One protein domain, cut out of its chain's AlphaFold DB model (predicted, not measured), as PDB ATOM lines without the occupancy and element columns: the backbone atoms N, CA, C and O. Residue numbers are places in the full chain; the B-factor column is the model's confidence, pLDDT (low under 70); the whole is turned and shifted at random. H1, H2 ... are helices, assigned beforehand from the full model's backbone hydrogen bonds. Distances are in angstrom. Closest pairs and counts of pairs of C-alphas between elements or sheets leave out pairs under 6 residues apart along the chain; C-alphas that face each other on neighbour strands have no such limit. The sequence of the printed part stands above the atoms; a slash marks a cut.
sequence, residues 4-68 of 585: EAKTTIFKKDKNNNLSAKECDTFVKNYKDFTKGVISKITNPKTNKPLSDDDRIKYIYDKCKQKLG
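Overview. This is residues 4 to 68 of the 585 residues of an uncharacterized protein of viral metagenome (UniProt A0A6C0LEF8). What shape appears? H2 and H3 make a helical hairpin spread like a V, with short H1 on the far side of H3 and a long loop, residues 35 to 52, joining H2 to H3. What builds it? The 65 printed residues hold three named helices, H1, H2, H3 in order, and no named strand: all helix. How large? It is compact, radius of gyration of the C-alphas 11.0 A, spanning 30 by 23 by 20 A.

Arrangement. What does H1, residues 4 to 11, touch? It touches H3, residues 53 to 66, with residues 54 to 58 of H3 alone, the same way at a steep 61 degrees; the closest C-alphas, Phe 10 and Arg 55, are 6.7 A apart. And H2, residues 20 to 34? Apart from H1, it touches H3, opposite ways at a steep 43 degrees; the closest C-alphas, Cys 23 and Cys 63, are 5.1 A apart. Are the backbones helical? Every O i to N i+4 pair in H1, H2 and H3 is within hydrogen-bond range.

Along the chain. Where does H1 begin? C-alpha 4 is at (-39.555, -4.567, 36.873), and H1 is 10.4 A long. How long are the others? H2 is 21.0 A; H3 is 19.8 A, ending at (-36.728, 9.894, 22.903).

Size, cuts and confidence. Which link is long? H2 to H3, where residues 41 to 42 pair antiparallel with 49 to 50. Is anything cut or uncertain? The printed part has no cut; residues 4 to 16 are under pLDDT 70.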
ATOM      1  N   GLU A   4     -39.141  -5.771  36.132       43.75
ATOM      2  CA  GLU A   4     -39.555  -4.567  36.873       43.75
ATOM      3  C   GLU A   4     -38.519  -4.104  37.915       43.75
ATOM      4  O   GLU A   4     -38.232  -2.905  38.032       43.75
ATOM      5  N   ALA A   5     -37.881  -5.042  38.626       45.28
ATOM      6  CA  ALA A   5     -36.816  -4.731  39.582       45.28
ATOM      7  C   ALA A   5     -35.555  -4.194  38.875       45.28
ATOM      8  O   ALA A   5     -34.971  -3.200  39.315       45.28
ATOM      9  N   LYS A   6     -35.180  -4.785  37.728       49.72
ATOM     10  CA  LYS A   6     -34.077  -4.290  36.885       49.72
ATOM     11  C   LYS A   6     -34.395  -2.923  36.276       49.72
ATOM     12  O   LYS A   6     -33.555  -2.031  36.314       49.72
ATOM     13  N   THR A   7     -35.628  -2.708  35.819       56.09
ATOM     14  CA  THR A   7     -36.102  -1.431  35.255       56.09
ATOM     15  C   THR A   7     -35.973  -0.285  36.262       56.09
ATOM     16  O   THR A   7     -35.614   0.831  35.891       56.09
ATOM     17  N   THR A   8     -36.193  -0.547  37.553       56.22
ATOM     18  CA  THR A   8     -36.039   0.458  38.621       56.22
ATOM     19  C   THR A   8     -34.571   0.835  38.865       56.22
ATOM     20  O   THR A   8     -34.262   2.013  39.062       56.22
ATOM     21  N   ILE A   9     -33.649  -0.132  38.782       60.12
ATOM     22  CA  ILE A   9     -32.195   0.107  38.827       60.12
ATOM     23  C   ILE A   9     -31.749   0.863  37.571       60.12
ATOM     24  O   ILE A   9     -31.016   1.849  37.664       60.12
ATOM     25  N   PHE A  10     -32.247   0.460  36.401       67.94
ATOM     26  CA  PHE A  10     -31.924   1.103  35.135       67.94
ATOM     27  C   PHE A  10     -32.475   2.518  35.045       67.94
ATOM     28  O   PHE A  10     -31.800   3.352  34.463       67.94
ATOM     29  N   LYS A  11     -33.622   2.850  35.654       61.06
ATOM     30  CA  LYS A  11     -34.122   4.236  35.739       61.06
ATOM     31  C   LYS A  11     -33.116   5.176  36.423       61.06
ATOM     32  O   LYS A  11     -32.977   6.311  35.977       61.06
ATOM     33  N   LYS A  12     -32.397   4.697  37.450       56.06
ATOM     34  CA  LYS A  12     -31.404   5.462  38.237       56.06
ATOM     35  C   LYS A  12     -29.986   5.450  37.643       56.06
ATOM     36  O   LYS A  12     -29.091   6.119  38.157       56.06
ATOM     37  N   ASP A  13     -29.767   4.695  36.575       65.81
ATOM     38  CA  ASP A  13     -28.461   4.504  35.956       65.81
ATOM     39  C   ASP A  13     -28.070   5.664  35.028       65.81
ATOM     40  O   ASP A  13     -28.732   5.922  34.028       65.81
ATOM     41  N   LYS A  14     -26.930   6.317  35.290       64.69
ATOM     42  CA  LYS A  14     -26.420   7.428  34.463       64.69
ATOM     43  C   LYS A  14     -26.136   7.034  33.007       64.69
ATOM     44  O   LYS A  14     -26.133   7.910  32.139       64.69
ATOM     45  N   ASN A  15     -25.937   5.744  32.726       65.69
ATOM     46  CA  ASN A  15     -25.684   5.240  31.376       65.69
ATOM     47  C   ASN A  15     -26.925   5.279  30.467       65.69
ATOM     48  O   ASN A  15     -26.778   5.192  29.250       65.69
ATOM     49  N   ASN A  16     -28.131   5.459  31.017       69.69
ATOM     50  CA  ASN A  16     -29.374   5.556  30.246       69.69
ATOM     51  C   ASN A  16     -29.749   7.005  29.846       69.69
ATOM     52  O   ASN A  16     -30.826   7.231  29.284       69.69
ATOM     53  N   ASN A  17     -28.945   8.004  30.232       79.62
ATOM     54  CA  ASN A  17     -29.225   9.422  30.000       79.62
ATOM     55  C   ASN A  17     -28.425   9.930  28.795       79.62
ATOM     56  O   ASN A  17     -27.476  10.710  28.940       79.62
ATOM     57  N   LEU A  18     -28.801   9.413  27.625       84.75
ATOM     58  CA  LEU A  18     -28.227   9.747  26.325       84.75
ATOM     59  C   LEU A  18     -28.973  10.938  25.701       84.75
ATOM     60  O   LEU A  18     -30.197  11.051  25.818       84.75
ATOM     61  N   SER A  19     -28.246  11.846  25.059       87.19
ATOM     62  CA  SER A  19     -28.761  12.894  24.166       87.19
ATOM     63  C   SER A  19     -29.380  12.290  22.897       87.19
ATOM     64  O   SER A  19     -29.222  11.102  22.631       87.19
ATOM     65  N   ALA A  20     -30.088  13.092  22.094       84.31
ATOM     66  CA  ALA A  20     -30.677  12.613  20.838       84.31
ATOM     67  C   ALA A  20     -29.610  12.034  19.883       84.31
ATOM     68  O   ALA A  20     -29.746  10.910  19.413       84.31
ATOM     69  N   LYS A  21     -28.480  12.734  19.712       86.81
ATOM     70  CA  LYS A  21     -27.354  12.287  18.870       86.81
ATOM     71  C   LYS A  21     -26.712  10.980  19.364       86.81
ATOM     72  O   LYS A  21     -26.342  10.110  18.575       86.81
ATOM     73  N   GLU A  22     -26.597  10.818  20.681       89.44
ATOM     74  CA  GLU A  22     -26.106   9.575  21.289       89.44
ATOM     75  C   GLU A  22     -27.123   8.436  21.130       89.44
ATOM     76  O   GLU A  22     -26.732   7.297  20.884       89.44
ATOM     77  N   CYS A  23     -28.421   8.734  21.216       91.38
ATOM     78  CA  CYS A  23     -29.478   7.756  20.986       91.38
ATOM     79  C   CYS A  23     -29.523   7.253  19.539       91.38
ATOM     80  O   CYS A  23     -29.702   6.052  19.349       91.38
ATOM     81  N   ASP A  24     -29.309   8.111  18.537       89.38
ATOM     82  CA  ASP A  24     -29.244   7.686  17.127       89.38
ATOM     83  C   ASP A  24     -28.127   6.662  16.918       89.38
ATOM     84  O   ASP A  24     -28.324   5.587  16.342       89.38
ATOM     85  N   THR A  25     -26.954   6.970  17.475       89.50
ATOM     86  CA  THR A  25     -25.791   6.080  17.445       89.50
ATOM     87  C   THR A  25     -26.090   4.758  18.156       89.50
ATOM     88  O   THR A  25     -25.788   3.682  17.640       89.50
ATOM     89  N   PHE A  26     -26.736   4.820  19.325       92.94
ATOM     90  CA  PHE A  26     -27.081   3.634  20.103       92.94
ATOM     91  C   PHE A  26     -28.076   2.719  19.384       92.94
ATOM     92  O   PHE A  26     -27.887   1.507  19.355       92.94
ATOM     93  N   VAL A  27     -29.120   3.288  18.773       91.69
ATOM     94  CA  VAL A  27     -30.142   2.543  18.025       91.69
ATOM     95  C   VAL A  27     -29.533   1.831  16.816       91.69
ATOM     96  O   VAL A  27     -29.888   0.680  16.551       91.69
ATOM     97  N   LYS A  28     -28.598   2.476  16.105       90.62
ATOM     98  CA  LYS A  28     -27.869   1.850  14.992       90.62
ATOM     99  C   LYS A  28     -27.021   0.671  15.478       90.62
ATOM    100  O   LYS A  28     -27.211  -0.445  14.998       90.62
ATOM    101  N   ASN A  29     -26.194   0.889  16.502       88.12
ATOM    102  CA  ASN A  29     -25.340  -0.156  17.071       88.12
ATOM    103  C   ASN A  29     -26.154  -1.326  17.643       88.12
ATOM    104  O   ASN A  29     -25.755  -2.477  17.508       88.12
ATOM    105  N   TYR A  30     -27.316  -1.063  18.245       90.06
ATOM    106  CA  TYR A  30     -28.212  -2.110  18.733       90.06
ATOM    107  C   TYR A  30     -28.751  -2.989  17.595       90.06
ATOM    108  O   TYR A  30     -28.743  -4.216  17.704       90.06
ATOM    109  N   LYS A  31     -29.172  -2.392  16.470       89.00
ATOM    110  CA  LYS A  31     -29.617  -3.155  15.289       89.00
ATOM    111  C   LYS A  31     -28.492  -4.033  14.742       89.00
ATOM    112  O   LYS A  31     -28.727  -5.209  14.478       89.00
ATOM    113  N   ASP A  32     -27.282  -3.497  14.638       85.62
ATOM    114  CA  ASP A  32     -26.114  -4.241  14.155       85.62
ATOM    115  C   ASP A  32     -25.694  -5.352  15.134       85.62
ATOM    116  O   ASP A  32     -25.362  -6.456  14.707       85.62
ATOM    117  N   PHE A  33     -25.805  -5.115  16.445       85.50
ATOM    118  CA  PHE A  33     -25.565  -6.113  17.494       85.50
ATOM    119  C   PHE A  33     -26.571  -7.272  17.422       85.50
ATOM    120  O   PHE A  33     -26.176  -8.434  17.399       85.50
ATOM    121  N   THR A  34     -27.871  -6.979  17.295       83.31
ATOM    122  CA  THR A  34     -28.916  -8.020  17.165       83.31
ATOM    123  C   THR A  34     -28.824  -8.822  15.864       83.31
ATOM    124  O   THR A  34     -29.205  -9.989  15.838       83.31
ATOM    125  N   LYS A  35     -28.280  -8.223  14.795       83.81
ATOM    126  CA  LYS A  35     -27.977  -8.899  13.523       83.81
ATOM    127  C   LYS A  35     -26.630  -9.637  13.527       83.81
ATOM    128  O   LYS A  35     -26.305 -10.283  12.538       83.81
ATOM    129  N   GLY A  36     -25.844  -9.536  14.602       77.69
ATOM    130  CA  GLY A  36     -24.529 -10.171  14.724       77.69
ATOM    131  C   GLY A  36     -23.403  -9.499  13.928       77.69
ATOM    132  O   GLY A  36     -22.333 -10.084  13.796       77.69
ATOM    133  N   VAL A  37     -23.617  -8.283  13.413       83.31
ATOM    134  CA  VAL A  37     -22.617  -7.503  12.659       83.31
ATOM    135  C   VAL A  37     -21.522  -6.967  13.589       83.31
ATOM    136  O   VAL A  37     -20.360  -6.886  13.199       83.31
ATOM    137  N   ILE A  38     -21.869  -6.648  14.839       79.75
ATOM    138  CA  ILE A  38     -20.910  -6.283  15.891       79.75
ATOM    139  C   ILE A  38     -21.087  -7.194  17.110       79.75
ATOM    140  O   ILE A  38     -22.202  -7.549  17.478       79.75
ATOM    141  N   SER A  39     -19.980  -7.566  17.758       78.69
ATOM    142  CA  SER A  39     -19.974  -8.529  18.873       78.69
ATOM    143  C   SER A  39     -20.187  -7.901  20.254       78.69
ATOM    144  O   SER A  39     -20.415  -8.618  21.228       78.69
ATOM    145  N   LYS A  40     -20.087  -6.571  20.364       83.31
ATOM    146  CA  LYS A  40     -20.228  -5.809  21.613       83.31
ATOM    147  C   LYS A  40     -20.851  -4.451  21.323       83.31
ATOM    148  O   LYS A  40     -20.510  -3.823  20.325       83.31
ATOM    149  N   ILE A  41     -21.696  -3.971  22.232       86.06
ATOM    150  CA  ILE A  41     -22.250  -2.616  22.184       86.06
ATOM    151  C   ILE A  41     -21.589  -1.739  23.249       86.06
ATOM    152  O   ILE A  41     -21.398  -2.151  24.395       86.06
ATOM    153  N   THR A  42     -21.208  -0.522  22.877       86.50
ATOM    154  CA  THR A  42     -20.620   0.471  23.782       86.50
ATOM    155  C   THR A  42     -21.623   1.572  24.091       86.50
ATOM    156  O   THR A  42     -22.480   1.919  23.278       86.50
ATOM    157  N   ASN A  43     -21.535   2.125  25.298       85.25
ATOM    158  CA  ASN A  43     -22.323   3.284  25.676       85.25
ATOM    159  C   ASN A  43     -21.748   4.550  24.997       85.25
ATOM    160  O   ASN A  43     -20.597   4.879  25.281       85.25
ATOM    161  N   PRO A  44     -22.513   5.293  24.177       81.94
ATOM    162  CA  PRO A  44     -21.997   6.415  23.386       81.94
ATOM    163  C   PRO A  44     -21.510   7.597  24.228       81.94
ATOM    164  O   PRO A  44     -20.706   8.392  23.761       81.94
ATOM    165  N   LYS A  45     -21.983   7.702  25.475       81.62
ATOM    166  CA  LYS A  45     -21.630   8.777  26.405       81.62
ATOM    167  C   LYS A  45     -20.379   8.472  27.222       81.62
ATOM    168  O   LYS A  45     -19.632   9.372  27.584       81.62
ATOM    169  N   THR A  46     -20.174   7.202  27.577       79.50
ATOM    170  CA  THR A  46     -19.065   6.790  28.459       79.50
ATOM    171  C   THR A  46     -17.977   5.990  27.751       79.50
ATOM    172  O   THR A  46     -16.960   5.694  28.372       79.50
ATOM    173  N   ASN A  47     -18.186   5.607  26.488       79.06
ATOM    174  CA  ASN A  47     -17.338   4.708  25.697       79.06
ATOM    175  C   ASN A  47     -17.024   3.359  26.370       79.06
ATOM    176  O   ASN A  47     -16.117   2.641  25.952       79.06
ATOM    177  N   LYS A  48     -17.789   2.973  27.397       79.06
ATOM    178  CA  LYS A  48     -17.632   1.687  28.080       79.06
ATOM    179  C   LYS A  48     -18.489   0.610  27.413       79.06
ATOM    180  O   LYS A  48     -19.624   0.905  27.025       79.06
ATOM    181  N   PRO A  49     -17.995  -0.634  27.303       82.06
ATOM    182  CA  PRO A  49     -18.799  -1.745  26.815       82.06
ATOM    183  C   PRO A  49     -19.958  -2.030  27.779       82.06
ATOM    184  O   PRO A  49     -19.789  -1.998  28.999       82.06
ATOM    185  N   LEU A  50     -21.133  -2.309  27.223       82.81
ATOM    186  CA  LEU A  50     -22.292  -2.804  27.957       82.81
ATOM    187  C   LEU A  50     -22.349  -4.325  27.777       82.81
ATOM    188  O   LEU A  50     -22.261  -4.817  26.656       82.81
ATOM    189  N   SER A  51     -22.467  -5.058  28.883       76.69
ATOM    190  CA  SER A  51     -22.474  -6.529  28.904       76.69
ATOM    191  C   SER A  51     -23.790  -7.136  29.401       76.69
ATOM    192  O   SER A  51     -23.902  -8.352  29.465       76.69
ATOM    193  N   ASP A  52     -24.746  -6.305  29.822       79.25
ATOM    194  CA  ASP A  52     -26.049  -6.730  30.345       79.25
ATOM    195  C   ASP A  52     -27.119  -6.499  29.273       79.25
ATOM    196  O   ASP A  52     -27.433  -5.349  28.952       79.25
ATOM    197  N   ASP A  53     -27.664  -7.584  28.723       79.81
ATOM    198  CA  ASP A  53     -28.635  -7.557  27.624       79.81
ATOM    199  C   ASP A  53     -29.938  -6.829  27.994       79.81
ATOM    200  O   ASP A  53     -30.487  -6.089  27.173       79.81
ATOM    201  N   ASP A  54     -30.397  -6.946  29.244       79.38
ATOM    202  CA  ASP A  54     -31.607  -6.258  29.707       79.38
ATOM    203  C   ASP A  54     -31.371  -4.749  29.799       79.38
ATOM    204  O   ASP A  54     -32.240  -3.944  29.455       79.38
ATOM    205  N   ARG A  55     -30.167  -4.348  30.217       82.00
ATOM    206  CA  ARG A  55     -29.754  -2.940  30.254       82.00
ATOM    207  C   ARG A  55     -29.625  -2.364  28.849       82.00
ATOM    208  O   ARG A  55     -30.045  -1.235  28.608       82.00
ATOM    209  N   ILE A  56     -29.049  -3.133  27.928       86.56
ATOM    210  CA  ILE A  56     -28.905  -2.753  26.521       86.56
ATOM    211  C   ILE A  56     -30.293  -2.541  25.897       86.56
ATOM    212  O   ILE A  56     -30.537  -1.488  25.304       86.56
ATOM    213  N   LYS A  57     -31.218  -3.488  26.099       86.75
ATOM    214  CA  LYS A  57     -32.605  -3.398  25.624       86.75
ATOM    215  C   LYS A  57     -33.351  -2.211  26.240       86.75
ATOM    216  O   LYS A  57     -33.989  -1.447  25.524       86.75
ATOM    217  N   TYR A  58     -33.190  -1.978  27.542       84.62
ATOM    218  CA  TYR A  58     -33.811  -0.839  28.221       84.62
ATOM    219  C   TYR A  58     -33.331   0.523  27.681       84.62
ATOM    220  O   TYR A  58     -34.138   1.430  27.465       84.62
ATOM    221  N   ILE A  59     -32.022   0.686  27.440       86.50
ATOM    222  CA  ILE A  59     -31.472   1.921  26.849       86.50
ATOM    223  C   ILE A  59     -31.995   2.100  25.417       86.50
ATOM    224  O   ILE A  59     -32.341   3.217  25.031       86.50
ATOM    225  N   TYR A  60     -32.103   1.009  24.654       90.06
ATOM    226  CA  TYR A  60     -32.670   1.022  23.308       90.06
ATOM    227  C   TYR A  60     -34.131   1.500  23.297       90.06
ATOM    228  O   TYR A  60     -34.449   2.437  22.564       90.06
ATOM    229  N   ASP A  61     -34.991   0.943  24.153       86.25
ATOM    230  CA  ASP A  61     -36.409   1.320  24.231       86.25
ATOM    231  C   ASP A  61     -36.583   2.791  24.645       86.25
ATOM    232  O   ASP A  61     -37.385   3.530  24.065       86.25
ATOM    233  N   LYS A  62     -35.760   3.266  25.586       85.75
ATOM    234  CA  LYS A  62     -35.740   4.673  26.007       85.75
ATOM    235  C   LYS A  62     -35.264   5.607  24.889       85.75
ATOM    236  O   LYS A  62     -35.823   6.688  24.711       85.75
ATOM    237  N   CYS A  63     -34.253   5.202  24.122       89.81
ATOM    238  CA  CYS A  63     -33.775   5.970  22.976       89.81
ATOM    239  C   CYS A  63     -34.784   6.004  21.829       89.81
ATOM    240  O   CYS A  63     -34.975   7.062  21.238       89.81
ATOM    241  N   LYS A  64     -35.499   4.904  21.570       87.62
ATOM    242  CA  LYS A  64     -36.634   4.878  20.637       87.62
ATOM    243  C   LYS A  64     -37.708   5.892  21.017       87.62
ATOM    244  O   LYS A  64     -38.114   6.686  20.171       87.62
ATOM    245  N   GLN A  65     -38.128   5.894  22.286       84.38
ATOM    246  CA  GLN A  65     -39.107   6.860  22.795       84.38
ATOM    247  C   GLN A  65     -38.608   8.300  22.633       84.38
ATOM    248  O   GLN A  65     -39.345   9.157  22.155       84.38
ATOM    249  N   LYS A  66     -37.339   8.559  22.975       84.19
ATOM    250  CA  LYS A  66     -36.728   9.894  22.903       84.19
ATOM    251  C   LYS A  66     -36.560  10.419  21.474       84.19
ATOM    252  O   LYS A  66     -36.686  11.617  21.258       84.19
ATOM    253  N   LEU A  67     -36.285   9.536  20.517       85.06
ATOM    254  CA  LEU A  67     -36.158   9.866  19.094       85.06
ATOM    255  C   LEU A  67     -37.502   9.864  18.352       85.06
ATOM    256  O   LEU A  67     -37.534  10.087  17.147       85.06
ATOM    257  N   GLY A  68     -38.611   9.569  19.040       79.00
ATOM    258  CA  GLY A  68     -39.921   9.452  18.402       79.00
ATOM    259  C   GLY A  68     -40.001   8.323  17.369       79.00
ATOM    260  O   GLY A  68     -40.879   8.345  16.506       79.00
TER     261      GLY A  68